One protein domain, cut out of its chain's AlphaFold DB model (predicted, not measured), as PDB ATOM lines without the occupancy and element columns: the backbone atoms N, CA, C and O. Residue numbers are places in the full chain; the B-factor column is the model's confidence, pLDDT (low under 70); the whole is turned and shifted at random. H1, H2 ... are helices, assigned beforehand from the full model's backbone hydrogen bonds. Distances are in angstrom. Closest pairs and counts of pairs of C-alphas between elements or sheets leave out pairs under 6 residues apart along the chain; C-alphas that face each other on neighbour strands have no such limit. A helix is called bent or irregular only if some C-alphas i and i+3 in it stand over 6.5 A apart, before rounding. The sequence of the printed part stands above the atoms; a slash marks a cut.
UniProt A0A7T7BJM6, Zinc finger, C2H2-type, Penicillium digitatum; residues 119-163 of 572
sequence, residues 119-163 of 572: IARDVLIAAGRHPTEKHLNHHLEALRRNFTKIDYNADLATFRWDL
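Overview. This is residues 119 to 163 of the 572 residues of the protein "Zinc finger, C2H2-type" of Penicillium digitatum (UniProt A0A7T7BJM6). Little regular structure is here: a loose, drawn-out chain with short helix H1 at one end, short helix H2 near the middle, and a winding stretch, residues 145 to 163, that loops back before running out to the other end. The printed part has 45 residues, with two named helices, H1 then H2, and no named strand; the class is all helix, with only 15 residues in named elements. The whole is loose, with a radius of gyration of the C-alphas of 12.0 A, and a rod of 38 by 18 by 13 A.

Arrangement. H1, residues 119 to 126, and H2, residues 138 to 144, are apart. In H1 every O i to N i+4 pair is within hydrogen-bond range; in H2 1 of 3 is, beside 3 of 4 O i to N i+3 pairs.

Along the chain. H1 runs 10.2 A from C-alpha 119 at (54.200, 108.994, 37.573). H2 runs 9.8 A to C-alpha 144 at (47.158, 129.264, 53.822), and is neither bent nor irregular, but only just: C-alphas 139 and 142 are 6.5 A apart.

Size, cuts and confidence. The C-alphas farthest apart, of Ala 120 and Leu 163, are 37.9 A apart. The printed part has no cut; the 11-residue link from H1 to H2 is long. Residues 148 to 153 have pLDDT under 70.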
ATOM      1  N   ILE A 119      54.012 109.069  36.112       88.31
ATOM      2  CA  ILE A 119      54.200 108.994  37.573       88.31
ATOM      3  C   ILE A 119      55.314 109.907  38.113       88.31
ATOM      4  O   ILE A 119      55.135 110.530  39.156       88.31
ATOM      5  N   ALA A 120      56.438 110.053  37.402       87.50
ATOM      6  CA  ALA A 120      57.522 110.947  37.816       87.50
ATOM      7  C   ALA A 120      57.109 112.434  37.789       87.50
ATOM      8  O   ALA A 120      57.414 113.172  38.726       87.50
ATOM      9  N   ARG A 121      56.367 112.863  36.757       89.56
ATOM     10  CA  ARG A 121      55.782 114.213  36.667       89.56
ATOM     11  C   ARG A 121      54.728 114.404  37.757       89.56
ATOM     12  O   ARG A 121      54.812 115.362  38.520       89.56
ATOM     13  N   ASP A 122      53.795 113.462  37.876       85.88
ATOM     14  CA  ASP A 122      52.672 113.520  38.819       85.88
ATOM     15  C   ASP A 122      53.167 113.618  40.277       85.88
ATOM     16  O   ASP A 122      52.665 114.430  41.055       85.88
ATOM     17  N   VAL A 123      54.208 112.853  40.641       87.19
ATOM     18  CA  VAL A 123      54.854 112.933  41.964       87.19
ATOM     19  C   VAL A 123      55.589 114.261  42.163       87.19
ATOM     20  O   VAL A 123      55.496 114.834  43.250       87.19
ATOM     21  N   LEU A 124      56.278 114.800  41.150       87.88
ATOM     22  CA  LEU A 124      56.921 116.118  41.251       87.88
ATOM     23  C   LEU A 124      55.898 117.256  41.401       87.88
ATOM     24  O   LEU A 124      56.160 118.204  42.143       87.88
ATOM     25  N   ILE A 125      54.726 117.157  40.767       85.88
ATOM     26  CA  ILE A 125      53.613 118.105  40.934       85.88
ATOM     27  C   ILE A 125      53.012 117.986  42.340       85.88
ATOM     28  O   ILE A 125      52.858 118.994  43.032       85.88
ATOM     29  N   ALA A 126      52.722 116.766  42.805       81.25
ATOM     30  CA  ALA A 126      52.184 116.528  44.147       81.25
ATOM     31  C   ALA A 126      53.152 116.981  45.260       81.25
ATOM     32  O   ALA A 126      52.719 117.542  46.264       81.25
ATOM     33  N   ALA A 127      54.461 116.803  45.061       79.00
ATOM     34  CA  ALA A 127      55.508 117.258  45.977       79.00
ATOM     35  C   ALA A 127      55.859 118.756  45.845       79.00
ATOM     36  O   ALA A 127      56.706 119.242  46.595       79.00
ATOM     37  N   GLY A 128      55.271 119.476  44.881       79.62
ATOM     38  CA  GLY A 128      55.561 120.886  44.605       79.62
ATOM     39  C   GLY A 128      56.999 121.174  44.167       79.62
ATOM     40  O   GLY A 128      57.557 122.212  44.514       79.62
ATOM     41  N   ARG A 129      57.604 120.241  43.426       81.69
ATOM     42  CA  ARG A 129      58.989 120.294  42.923       81.69
ATOM     43  C   ARG A 129      59.090 120.285  41.394       81.69
ATOM     44  O   ARG A 129      60.199 120.258  40.869       81.69
ATOM     45  N   HIS A 130      57.967 120.297  40.674       85.75
ATOM     46  CA  HIS A 130      57.971 120.421  39.217       85.75
ATOM     47  C   HIS A 130      58.317 121.867  38.798       85.75
ATOM     48  O   HIS A 130      57.743 122.797  39.361       85.75
ATOM     49  N   PRO A 131      59.228 122.096  37.831       83.62
ATOM     50  CA  PRO A 131      59.693 123.447  37.495       83.62
ATOM     51  C   PRO A 131      58.672 124.274  36.699       83.62
ATOM     52  O   PRO A 131      58.711 125.500  36.749       83.62
ATOM     53  N   THR A 132      57.768 123.622  35.961       84.12
ATOM     54  CA  THR A 132      56.858 124.282  35.002       84.12
ATOM     55  C   THR A 132      55.395 124.266  35.446       84.12
ATOM     56  O   THR A 132      54.605 125.091  34.994       84.12
ATOM     57  N   GLU A 133      55.009 123.341  36.329       84.25
ATOM     58  CA  GLU A 133      53.602 123.099  36.674       84.25
ATOM     59  C   GLU A 133      53.353 123.342  38.159       84.25
ATOM     60  O   GLU A 133      54.147 122.967  39.021       84.25
ATOM     61  N   LYS A 134      52.229 123.998  38.451       83.56
ATOM     62  CA  LYS A 134      51.848 124.393  39.806       83.56
ATOM     63  C   LYS A 134      51.426 123.171  40.617       83.56
ATOM     64  O   LYS A 134      50.728 122.296  40.115       83.56
ATOM     65  N   HIS A 135      51.827 123.147  41.884       80.94
ATOM     66  CA  HIS A 135      51.566 122.019  42.772       80.94
ATOM     67  C   HIS A 135      50.068 121.766  42.995       80.94
ATOM     68  O   HIS A 135      49.240 122.681  42.895       80.94
ATOM     69  N   LEU A 136      49.721 120.530  43.366       73.25
ATOM     70  CA  LEU A 136      48.343 120.178  43.720       73.25
ATOM     71  C   LEU A 136      47.825 121.119  44.825       73.25
ATOM     72  O   LEU A 136      48.531 121.424  45.790       73.25
ATOM     73  N   ASN A 137      46.606 121.628  44.650       75.12
ATOM     74  CA  ASN A 137      45.961 122.608  45.529       75.12
ATOM     75  C   ASN A 137      46.717 123.943  45.718       75.12
ATOM     76  O   ASN A 137      46.542 124.619  46.732       75.12
ATOM     77  N   HIS A 138      47.506 124.390  44.731       77.88
ATOM     78  CA  HIS A 138      48.129 125.729  44.722       77.88
ATOM     79  C   HIS A 138      47.135 126.892  44.905       77.88
ATOM     80  O   HIS A 138      47.472 127.902  45.515       77.88
ATOM     81  N   HIS A 139      45.879 126.748  44.473       77.31
ATOM     82  CA  HIS A 139      44.838 127.752  44.729       77.31
ATOM     83  C   HIS A 139      44.560 127.967  46.237       77.31
ATOM     84  O   HIS A 139      44.185 129.068  46.635       77.31
ATOM     85  N   LEU A 140      44.815 126.970  47.100       74.75
ATOM     86  CA  LEU A 140      44.705 127.113  48.559       74.75
ATOM     87  C   LEU A 140      45.868 127.895  49.181       74.75
ATOM     88  O   LEU A 140      45.784 128.265  50.350       74.75
ATOM     89  N   GLU A 141      46.950 128.177  48.452       75.75
ATOM     90  CA  GLU A 141      48.109 128.883  49.012       75.75
ATOM     91  C   GLU A 141      47.736 130.309  49.475       75.75
ATOM     92  O   GLU A 141      48.199 130.779  50.515       75.75
ATOM     93  N   ALA A 142      46.808 130.969  48.772       75.62
ATOM     94  CA  ALA A 142      46.239 132.256  49.185       75.62
ATOM     95  C   ALA A 142      45.428 132.164  50.497       75.62
ATOM     96  O   ALA A 142      45.444 133.099  51.304       75.62
ATOM     97  N   LEU A 143      44.769 131.026  50.745       73.94
ATOM     98  CA  LEU A 143      44.055 130.754  51.994       73.94
ATOM     99  C   LEU A 143      45.035 130.380  53.119       73.94
ATOM    100  O   LEU A 143      44.903 130.916  54.215       73.94
ATOM    101  N   ARG A 144      46.081 129.584  52.853       73.44
ATOM    102  CA  ARG A 144      47.158 129.264  53.822       73.44
ATOM    103  C   ARG A 144      47.888 130.504  54.344       73.44
ATOM    104  O   ARG A 144      48.218 130.573  55.523       73.44
ATOM    105  N   ARG A 145      48.083 131.530  53.506       71.88
ATOM    106  CA  ARG A 145      48.635 132.837  53.934       71.88
ATOM    107  C   ARG A 145      47.714 133.605  54.902       71.88
ATOM    108  O   ARG A 145      48.162 134.551  55.546       71.88
ATOM    109  N   ASN A 146      46.443 133.215  55.018       71.81
ATOM    110  CA  ASN A 146      45.452 133.841  55.896       71.81
ATOM    111  C   ASN A 146      45.037 132.968  57.091       71.81
ATOM    112  O   ASN A 146      44.784 133.525  58.161       71.81
ATOM    113  N   PHE A 147      45.013 131.644  56.933       72.69
ATOM    114  CA  PHE A 147      44.610 130.660  57.938       72.69
ATOM    115  C   PHE A 147      45.759 129.678  58.203       72.69
ATOM    116  O   PHE A 147      46.165 128.926  57.318       72.69
ATOM    117  N   THR A 148      46.266 129.656  59.436       67.56
ATOM    118  CA  THR A 148      47.505 128.950  59.814       67.56
ATOM    119  C   THR A 148      47.370 127.426  59.888       67.56
ATOM    120  O   THR A 148      48.377 126.742  60.039       67.56
ATOM    121  N   LYS A 149      46.144 126.895  59.783       68.50
ATOM    122  CA  LYS A 149      45.804 125.476  60.005       68.50
ATOM    123  C   LYS A 149      45.252 124.746  58.769       68.50
ATOM    124  O   LYS A 149      44.658 123.682  58.897       68.50
ATOM    125  N   ILE A 150      45.429 125.306  57.568       68.75
ATOM    126  CA  ILE A 150      45.073 124.619  56.313       68.75
ATOM    127  C   ILE A 150      46.263 123.767  55.852       68.75
ATOM    128  O   ILE A 150      47.139 124.239  55.123       68.75
ATOM    129  N   ASP A 151      46.284 122.502  56.265       67.62
ATOM    130  CA  ASP A 151      47.319 121.533  55.887       67.62
ATOM    131  C   ASP A 151      47.408 121.286  54.371       67.62
ATOM    132  O   ASP A 151      46.515 121.629  53.592       67.62
ATOM    133  N   TYR A 152      48.493 120.634  53.939       66.88
ATOM    134  CA  TYR A 152      48.661 120.137  52.565       66.88
ATOM    135  C   TYR A 152      47.613 119.082  52.170       66.88
ATOM    136  O   TYR A 152      47.299 118.958  50.992       66.88
ATOM    137  N   ASN A 153      47.016 118.408  53.157       64.81
ATOM    138  CA  ASN A 153      45.982 117.381  53.002       64.81
ATOM    139  C   ASN A 153      44.555 117.965  53.106       64.81
ATOM    140  O   ASN A 153      43.679 117.349  53.711       64.81
ATOM    141  N   ALA A 154      44.347 119.177  52.590       70.56
ATOM    142  CA  ALA A 154      43.062 119.871  52.571       70.56
ATOM    143  C   ALA A 154      42.717 120.318  51.144       70.56
ATOM    144  O   ALA A 154      43.615 120.644  50.361       70.56
ATOM    145  N   ASP A 155      41.417 120.377  50.853       73.44
ATOM    146  CA  ASP A 155      40.804 120.740  49.571       73.44
ATOM    147  C   ASP A 155      39.790 121.880  49.769       73.44
ATOM    148  O   ASP A 155      39.301 122.110  50.877       73.44
ATOM    149  N   LEU A 156      39.377 122.549  48.684       71.94
ATOM    150  CA  LEU A 156      38.288 123.545  48.726       71.94
ATOM    151  C   LEU A 156      36.973 122.986  49.303       71.94
ATOM    152  O   LEU A 156      36.209 123.744  49.895       71.94
ATOM    153  N   ALA A 157      36.726 121.682  49.137       70.38
ATOM    154  CA  ALA A 157      35.531 120.985  49.618       70.38
ATOM    155  C   ALA A 157      35.609 120.555  51.097       70.38
ATOM    156  O   ALA A 157      34.575 120.349  51.726       70.38
ATOM    157  N   THR A 158      36.812 120.428  51.671       73.00
ATOM    158  CA  THR A 158      36.988 120.191  53.116       73.00
ATOM    159  C   THR A 158      37.078 121.491  53.918       73.00
ATOM    160  O   THR A 158      36.923 121.459  55.140       73.00
ATOM    161  N   PHE A 159      37.259 122.642  53.265       76.94
ATOM    162  CA  PHE A 159      37.207 123.951  53.913       76.94
ATOM    163  C   PHE A 159      35.762 124.391  54.216       76.94
ATOM    164  O   PHE A 159      34.890 124.377  53.347       76.94
ATOM    165  N   ARG A 160      35.494 124.805  55.459       74.94
ATOM    166  CA  ARG A 160      34.154 125.200  55.925       74.94
ATOM    167  C   ARG A 160      33.841 126.662  55.626       74.94
ATOM    168  O   ARG A 160      33.931 127.519  56.507       74.94
ATOM    169  N   TRP A 161      33.404 126.917  54.397       77.19
ATOM    170  CA  TRP A 161      32.958 128.235  53.936       77.19
ATOM    171  C   TRP A 161      31.886 128.866  54.842       77.19
ATOM    172  O   TRP A 161      31.979 130.059  55.111       77.19
ATOM    173  N   ASP A 162      30.979 128.083  55.444       71.62
ATOM    174  CA  ASP A 162      29.947 128.576  56.387       71.62
ATOM    175  C   ASP A 162      30.505 129.347  57.603       71.62
ATOM    176  O   ASP A 162      29.788 130.115  58.244       71.62
ATOM    177  N   LEU A 163      31.772 129.101  57.970       71.00
ATOM    178  CA  LEU A 163      32.451 129.736  59.109       71.00
ATOM    179  C   LEU A 163      33.272 130.976  58.716       71.00
ATOM    180  O   LEU A 163      33.878 131.601  59.592       71.00
TER     181      LEU A 163